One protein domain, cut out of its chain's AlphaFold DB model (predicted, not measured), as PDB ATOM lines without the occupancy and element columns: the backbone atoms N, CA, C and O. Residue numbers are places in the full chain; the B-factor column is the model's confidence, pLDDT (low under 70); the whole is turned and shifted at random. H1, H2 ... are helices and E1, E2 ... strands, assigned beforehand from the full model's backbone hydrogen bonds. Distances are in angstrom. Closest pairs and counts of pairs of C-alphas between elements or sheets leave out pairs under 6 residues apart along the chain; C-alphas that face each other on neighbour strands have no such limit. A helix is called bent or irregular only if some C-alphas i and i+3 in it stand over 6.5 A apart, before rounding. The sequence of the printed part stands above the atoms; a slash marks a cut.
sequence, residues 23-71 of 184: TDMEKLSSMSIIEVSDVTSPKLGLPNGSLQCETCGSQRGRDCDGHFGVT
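Overview. This is residues 23 to 71 of the 184 residues of the protein "DNA-directed RNA polymerase IV subunit 1" of Zea mays (UniProt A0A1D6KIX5). With little regular structure, this is a small slab, only just flat: two short parallel strands, E1 and E2, lie side by side, H1 is at one end, and the winding residues 41 to 67 make the other. The 49 printed residues hold H1, E1, H2 and E2 in that order, of mixed class, with only 18 residues in named elements. The whole is compact, radius of gyration of the C-alphas 10.5 A, spanning 30 by 22 by 12 A.

Along the chain. H1, residues 23 to 28, begins at C-alpha (-4.115, -12.667, -49.903) and is 8.7 A long. E1 is residues 29 to 32, H2 36 to 40, and E2 68 to 70, ending at C-alpha (2.252, -20.857, -48.358). H2 is neither bent nor irregular, but only just: C-alphas 36 and 39 are 6.0 A apart.

Arrangement. E1 and E2 are parallel at 33 degrees, with N 30 and O 68 2.8 A apart, within hydrogen-bond range. E1, H2 and E2 form a strand-helix-strand unit, two parallel neighbour strands with a helix between along the chain; its crossover is right-handed. The closest C-alphas of H1 and E2, Glu 26 and Val 70, are 6.4 A apart; H1 and H2 are apart. Every O i to N i+4 pair is within range in H1; in H2 0 of 1, against 2 of 2 O i to N i+3 pairs.

Size, cuts and confidence. The farthest C-alphas, Thr 23 and Leu 51, are 30.9 A apart. The printed part has no cut; H2 to E2 is a long link of 27 residues. No printed residue is under pLDDT 70.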
ATOM      1  N   THR A  23      -2.887 -12.364 -50.637       95.19
ATOM      2  CA  THR A  23      -4.115 -12.667 -49.903       95.19
ATOM      3  C   THR A  23      -4.805 -13.923 -50.431       95.19
ATOM      4  O   THR A  23      -5.316 -14.702 -49.631       95.19
ATOM      5  N   ASP A  24      -4.815 -14.154 -51.746       96.00
ATOM      6  CA  ASP A  24      -5.408 -15.371 -52.318       96.00
ATOM      7  C   ASP A  24      -4.595 -16.612 -51.948       96.00
ATOM      8  O   ASP A  24      -5.170 -17.626 -51.557       96.00
ATOM      9  N   MET A  25      -3.260 -16.512 -52.000       96.38
ATOM     10  CA  MET A  25      -2.363 -17.585 -51.559       96.38
ATOM     11  C   MET A  25      -2.580 -17.934 -50.082       96.38
ATOM     12  O   MET A  25      -2.667 -19.110 -49.745       96.38
ATOM     13  N   GLU A  26      -2.711 -16.936 -49.204       94.81
ATOM     14  CA  GLU A  26      -2.984 -17.171 -47.779       94.81
ATOM     15  C   GLU A  26      -4.360 -17.809 -47.543       94.81
ATOM     16  O   GLU A  26      -4.474 -18.714 -46.723       94.81
ATOM     17  N   LYS A  27      -5.397 -17.377 -48.273       95.94
ATOM     18  CA  LYS A  27      -6.763 -17.913 -48.137       95.94
ATOM     19  C   LYS A  27      -6.901 -19.357 -48.613       95.94
ATOM     20  O   LYS A  27      -7.692 -20.101 -48.043       95.94
ATOM     21  N   LEU A  28      -6.194 -19.726 -49.680       94.88
ATOM     22  CA  LEU A  28      -6.255 -21.072 -50.260       94.88
ATOM     23  C   LEU A  28      -5.331 -22.068 -49.553       94.88
ATOM     24  O   LEU A  28      -5.451 -23.273 -49.773       94.88
ATOM     25  N   SER A  29      -4.412 -21.577 -48.723       97.12
ATOM     26  CA  SER A  29      -3.448 -22.410 -48.022       97.12
ATOM     27  C   SER A  29      -4.037 -23.054 -46.765       97.12
ATOM     28  O   SER A  29      -4.688 -22.393 -45.957       97.12
ATOM     29  N   SER A  30      -3.739 -24.334 -46.545       96.50
ATOM     30  CA  SER A  30      -4.069 -25.043 -45.303       96.50
ATOM     31  C   SER A  30      -3.065 -24.761 -44.178       96.50
ATOM     32  O   SER A  30      -3.377 -24.967 -43.001       96.50
ATOM     33  N   MET A  31      -1.852 -24.298 -44.514       96.62
ATOM     34  CA  MET A  31      -0.804 -23.997 -43.535       96.62
ATOM     35  C   MET A  31       0.272 -23.028 -44.042       96.62
ATOM     36  O   MET A  31       0.492 -22.858 -45.240       96.62
ATOM     37  N   SER A  32       0.998 -22.416 -43.109       97.06
ATOM     38  CA  SER A  32       2.248 -21.716 -43.421       97.06
ATOM     39  C   SER A  32       3.428 -22.682 -43.333       97.06
ATOM     40  O   SER A  32       3.504 -23.459 -42.388       97.06
ATOM     41  N   ILE A  33       4.333 -22.612 -44.305       97.19
ATOM     42  CA  ILE A  33       5.593 -23.359 -44.350       97.19
ATOM     43  C   ILE A  33       6.696 -22.414 -43.882       97.19
ATOM     44  O   ILE A  33       7.013 -21.434 -44.572       97.19
ATOM     45  N   ILE A  34       7.245 -22.704 -42.707       96.38
ATOM     46  CA  ILE A  34       8.271 -21.899 -42.041       96.38
ATOM     47  C   ILE A  34       9.578 -22.690 -42.007       96.38
ATOM     48  O   ILE A  34      10.617 -22.181 -42.419       96.38
ATOM     49  N   GLU A  35       9.500 -23.953 -41.590       95.31
ATOM     50  CA  GLU A  35      10.641 -24.852 -41.460       95.31
ATOM     51  C   GLU A  35      10.650 -25.910 -42.565       95.31
ATOM     52  O   GLU A  35       9.628 -26.246 -43.165       95.31
ATOM     53  N   VAL A  36      11.817 -26.506 -42.818       93.75
ATOM     54  CA  VAL A  36      11.959 -27.558 -43.842       93.75
ATOM     55  C   VAL A  36      11.067 -28.765 -43.538       93.75
ATOM     56  O   VAL A  36      10.555 -29.387 -44.460       93.75
ATOM     57  N   SER A  37      10.835 -29.088 -42.265       91.69
ATOM     58  CA  SER A  37       9.951 -30.192 -41.864       91.69
ATOM     59  C   SER A  37       8.492 -29.981 -42.280       91.69
ATOM     60  O   SER A  37       7.782 -30.959 -42.532       91.69
ATOM     61  N   ASP A  38       8.051 -28.729 -42.411       94.81
ATOM     62  CA  ASP A  38       6.655 -28.383 -42.697       94.81
ATOM     63  C   ASP A  38       6.207 -28.860 -44.081       94.81
ATOM     64  O   ASP A  38       5.026 -29.139 -44.288       94.81
ATOM     65  N   VAL A  39       7.140 -29.030 -45.025       93.56
ATOM     66  CA  VAL A  39       6.836 -29.487 -46.396       93.56
ATOM     67  C   VAL A  39       6.350 -30.939 -46.455       93.56
ATOM     68  O   VAL A  39       5.865 -31.380 -47.492       93.56
ATOM     69  N   THR A  40       6.478 -31.684 -45.354       92.31
ATOM     70  CA  THR A  40       5.985 -33.068 -45.214       92.31
ATOM     71  C   THR A  40       4.772 -33.177 -44.290       92.31
ATOM     72  O   THR A  40       4.346 -34.277 -43.934       92.31
ATOM     73  N   SER A  41       4.216 -32.031 -43.890       95.06
ATOM     74  CA  SER A  41       3.075 -31.951 -42.989       95.06
ATOM     75  C   SER A  41       1.851 -32.692 -43.546       95.06
ATOM     76  O   SER A  41       1.499 -32.503 -44.716       95.06
ATOM     77  N   PRO A  42       1.115 -33.446 -42.708       96.00
ATOM     78  CA  PRO A  42      -0.142 -34.079 -43.102       96.00
ATOM     79  C   PRO A  42      -1.245 -33.114 -43.556       96.00
ATOM     80  O   PRO A  42      -2.240 -33.553 -44.137       96.00
ATOM     81  N   LYS A  43      -1.082 -31.806 -43.317       96.12
ATOM     82  CA  LYS A  43      -1.983 -30.749 -43.803       96.12
ATOM     83  C   LYS A  43      -1.817 -30.433 -45.290       96.12
ATOM     84  O   LYS A  43      -2.665 -29.748 -45.850       96.12
ATOM     85  N   LEU A  44      -0.745 -30.896 -45.935       96.31
ATOM     86  CA  LEU A  44      -0.513 -30.676 -47.371       96.31
ATOM     87  C   LEU A  44      -1.102 -31.793 -48.247       96.31
ATOM     88  O   LEU A  44      -1.164 -31.657 -49.467       96.31
ATOM     89  N   GLY A  45      -1.586 -32.877 -47.636       95.81
ATOM     90  CA  GLY A  45      -2.175 -34.017 -48.334       95.81
ATOM     91  C   GLY A  45      -1.399 -35.311 -48.111       95.81
ATOM     92  O   GLY A  45      -0.647 -35.436 -47.147       95.81
ATOM     93  N   LEU A  46      -1.624 -36.293 -48.983       94.25
ATOM     94  CA  LEU A  46      -1.004 -37.621 -48.946       94.25
ATOM     95  C   LEU A  46      -0.078 -37.831 -50.162       94.25
ATOM     96  O   LEU A  46      -0.351 -37.270 -51.221       94.25
ATOM     97  N   PRO A  47       0.957 -38.690 -50.068       90.25
ATOM     98  CA  PRO A  47       1.402 -39.410 -48.874       90.25
ATOM     99  C   PRO A  47       2.097 -38.476 -47.873       90.25
ATOM    100  O   PRO A  47       2.787 -37.538 -48.257       90.25
ATOM    101  N   ASN A  48       1.932 -38.755 -46.584       85.62
ATOM    102  CA  ASN A  48       2.588 -38.027 -45.499       85.62
ATOM    103  C   ASN A  48       3.020 -39.015 -44.394       85.62
ATOM    104  O   ASN A  48       2.854 -40.224 -44.546       85.62
ATOM    105  N   GLY A  49       3.609 -38.518 -43.302       82.12
ATOM    106  CA  GLY A  49       4.052 -39.358 -42.175       82.12
ATOM    107  C   GLY A  49       2.930 -39.891 -41.267       82.12
ATOM    108  O   GLY A  49       3.201 -40.677 -40.364       82.12
ATOM    109  N   SER A  50       1.687 -39.459 -41.480       87.75
ATOM    110  CA  SER A  50       0.473 -39.874 -40.772       87.75
ATOM    111  C   SER A  50      -0.344 -40.876 -41.603       87.75
ATOM    112  O   SER A  50      -0.099 -41.104 -42.787       87.75
ATOM    113  N   LEU A  51      -1.349 -41.489 -40.975       89.44
ATOM    114  CA  LEU A  51      -2.275 -42.424 -41.625       89.44
ATOM    115  C   LEU A  51      -3.389 -41.718 -42.417       89.44
ATOM    116  O   LEU A  51      -4.126 -42.374 -43.152       89.44
ATOM    117  N   GLN A  52      -3.541 -40.401 -42.253       95.75
ATOM    118  CA  GLN A  52      -4.580 -39.616 -42.917       95.75
ATOM    119  C   GLN A  52      -4.145 -38.173 -43.189       95.75
ATOM    120  O   GLN A  52      -3.244 -37.643 -42.540       95.75
ATOM    121  N   CYS A  53      -4.811 -37.528 -44.143       97.06
ATOM    122  CA  CYS A  53      -4.719 -36.092 -44.370       97.06
ATOM    123  C   CYS A  53      -5.434 -35.338 -43.239       97.06
ATOM    124  O   CYS A  53      -6.598 -35.611 -42.944       97.06
ATOM    125  N   GLU A  54      -4.771 -34.354 -42.636       96.62
ATOM    126  CA  GLU A  54      -5.364 -33.537 -41.565       96.62
ATOM    127  C   GLU A  54      -6.363 -32.492 -42.080       96.62
ATOM    128  O   GLU A  54      -7.153 -31.965 -41.300       96.62
ATOM    129  N   THR A  55      -6.345 -32.183 -43.378       96.50
ATOM    130  CA  THR A  55      -7.200 -31.141 -43.967       96.50
ATOM    131  C   THR A  55      -8.519 -31.692 -44.495       96.50
ATOM    132  O   THR A  55      -9.568 -31.142 -44.174       96.50
ATOM    133  N   CYS A  56      -8.502 -32.780 -45.273       95.81
ATOM    134  CA  CYS A  56      -9.727 -33.402 -45.793       95.81
ATOM    135  C   CYS A  56     -10.127 -34.704 -45.079       95.81
ATOM    136  O   CYS A  56     -11.177 -35.260 -45.386       95.81
ATOM    137  N   GLY A  57      -9.302 -35.223 -44.161       95.75
ATOM    138  CA  GLY A  57      -9.579 -36.464 -43.425       95.75
ATOM    139  C   GLY A  57      -9.381 -37.754 -44.228       95.75
ATOM    140  O   GLY A  57      -9.571 -38.844 -43.692       95.75
ATOM    141  N   SER A  58      -8.999 -37.663 -45.504       95.56
ATOM    142  CA  SER A  58      -8.804 -38.844 -46.343       95.56
ATOM    143  C   SER A  58      -7.657 -39.722 -45.834       95.56
ATOM    144  O   SER A  58      -6.594 -39.225 -45.477       95.56
ATOM    145  N   GLN A  59      -7.860 -41.039 -45.856       95.12
ATOM    146  CA  GLN A  59      -6.849 -42.059 -45.533       95.12
ATOM    147  C   GLN A  59      -6.189 -42.650 -46.785       95.12
ATOM    148  O   GLN A  59      -5.313 -43.510 -46.702       95.12
ATOM    149  N   ARG A  60      -6.640 -42.240 -47.973       92.25
ATOM    150  CA  ARG A  60      -6.209 -42.805 -49.250       92.25
ATOM    151  C   ARG A  60      -5.761 -41.680 -50.164       92.25
ATOM    152  O   ARG A  60      -6.523 -40.762 -50.431       92.25
ATOM    153  N   GLY A  61      -4.552 -41.795 -50.715       88.19
ATOM    154  CA  GLY A  61      -4.000 -40.763 -51.603       88.19
ATOM    155  C   GLY A  61      -4.888 -40.453 -52.812       88.19
ATOM    156  O   GLY A  61      -4.978 -39.311 -53.222       88.19
ATOM    157  N   ARG A  62      -5.623 -41.445 -53.328       91.19
ATOM    158  CA  ARG A  62      -6.561 -41.264 -54.449       91.19
ATOM    159  C   ARG A  62      -7.793 -40.407 -54.112       91.19
ATOM    160  O   ARG A  62      -8.447 -39.924 -55.021       91.19
ATOM    161  N   ASP A  63      -8.128 -40.296 -52.827       93.81
ATOM    162  CA  ASP A  63      -9.302 -39.575 -52.327       93.81
ATOM    163  C   ASP A  63      -8.859 -38.219 -51.708       93.81
ATOM    164  O   ASP A  63      -9.572 -37.626 -50.902       93.81
ATOM    165  N   CYS A  64      -7.631 -37.765 -52.001       95.00
ATOM    166  CA  CYS A  64      -7.052 -36.507 -51.532       95.00
ATOM    167  C   CYS A  64      -6.346 -35.800 -52.696       95.00
ATOM    168  O   CYS A  64      -5.269 -36.217 -53.111       95.00
ATOM    169  N   ASP A  65      -6.916 -34.694 -53.173       95.19
ATOM    170  CA  ASP A  65      -6.355 -33.918 -54.292       95.19
ATOM    171  C   ASP A  65      -5.087 -33.121 -53.919       95.19
ATOM    172  O   ASP A  65      -4.442 -32.519 -54.777       95.19
ATOM    173  N   GLY A  66      -4.720 -33.118 -52.634       95.38
ATOM    174  CA  GLY A  66      -3.657 -32.289 -52.080       95.38
ATOM    175  C   GLY A  66      -4.149 -30.910 -51.645       95.38
ATOM    176  O   GLY A  66      -5.245 -30.460 -51.986       95.38
ATOM    177  N   HIS A  67      -3.334 -30.244 -50.833       97.12
ATOM    178  CA  HIS A  67      -3.675 -28.953 -50.247       97.12
ATOM    179  C   HIS A  67      -2.493 -27.996 -50.345       97.12
ATOM    180  O   HIS A  67      -1.337 -28.379 -50.163       97.12
ATOM    181  N   PHE A  68      -2.790 -26.734 -50.637       97.69
ATOM    182  CA  PHE A  68      -1.759 -25.722 -50.794       97.69
ATOM    183  C   PHE A  68      -1.133 -25.360 -49.447       97.69
ATOM    184  O   PHE A  68      -1.817 -25.252 -48.434       97.69
ATOM    185  N   GLY A  69       0.179 -25.145 -49.472       97.19
ATOM    186  CA  GLY A  69       0.927 -24.452 -48.432       97.19
ATOM    187  C   GLY A  69       1.347 -23.071 -48.930       97.19
ATOM    188  O   GLY A  69       1.413 -22.830 -50.137       97.19
ATOM    189  N   VAL A  70       1.695 -22.172 -48.013       97.56
ATOM    190  CA  VAL A  70       2.252 -20.857 -48.358       97.56
ATOM    191  C   VAL A  70       3.519 -20.598 -47.560       97.56
ATOM    192  O   VAL A  70       3.574 -20.877 -46.367       97.56
ATOM    193  N   THR A  71       4.544 -20.046 -48.205       96.44
ATOM    194  CA  THR A  71       5.766 -19.598 -47.531       96.44
ATOM    195  C   THR A  71       5.987 -18.113 -47.778       96.44
ATOM    196  O   THR A  71       5.770 -17.609 -48.882       96.44
TER     197      THR A  71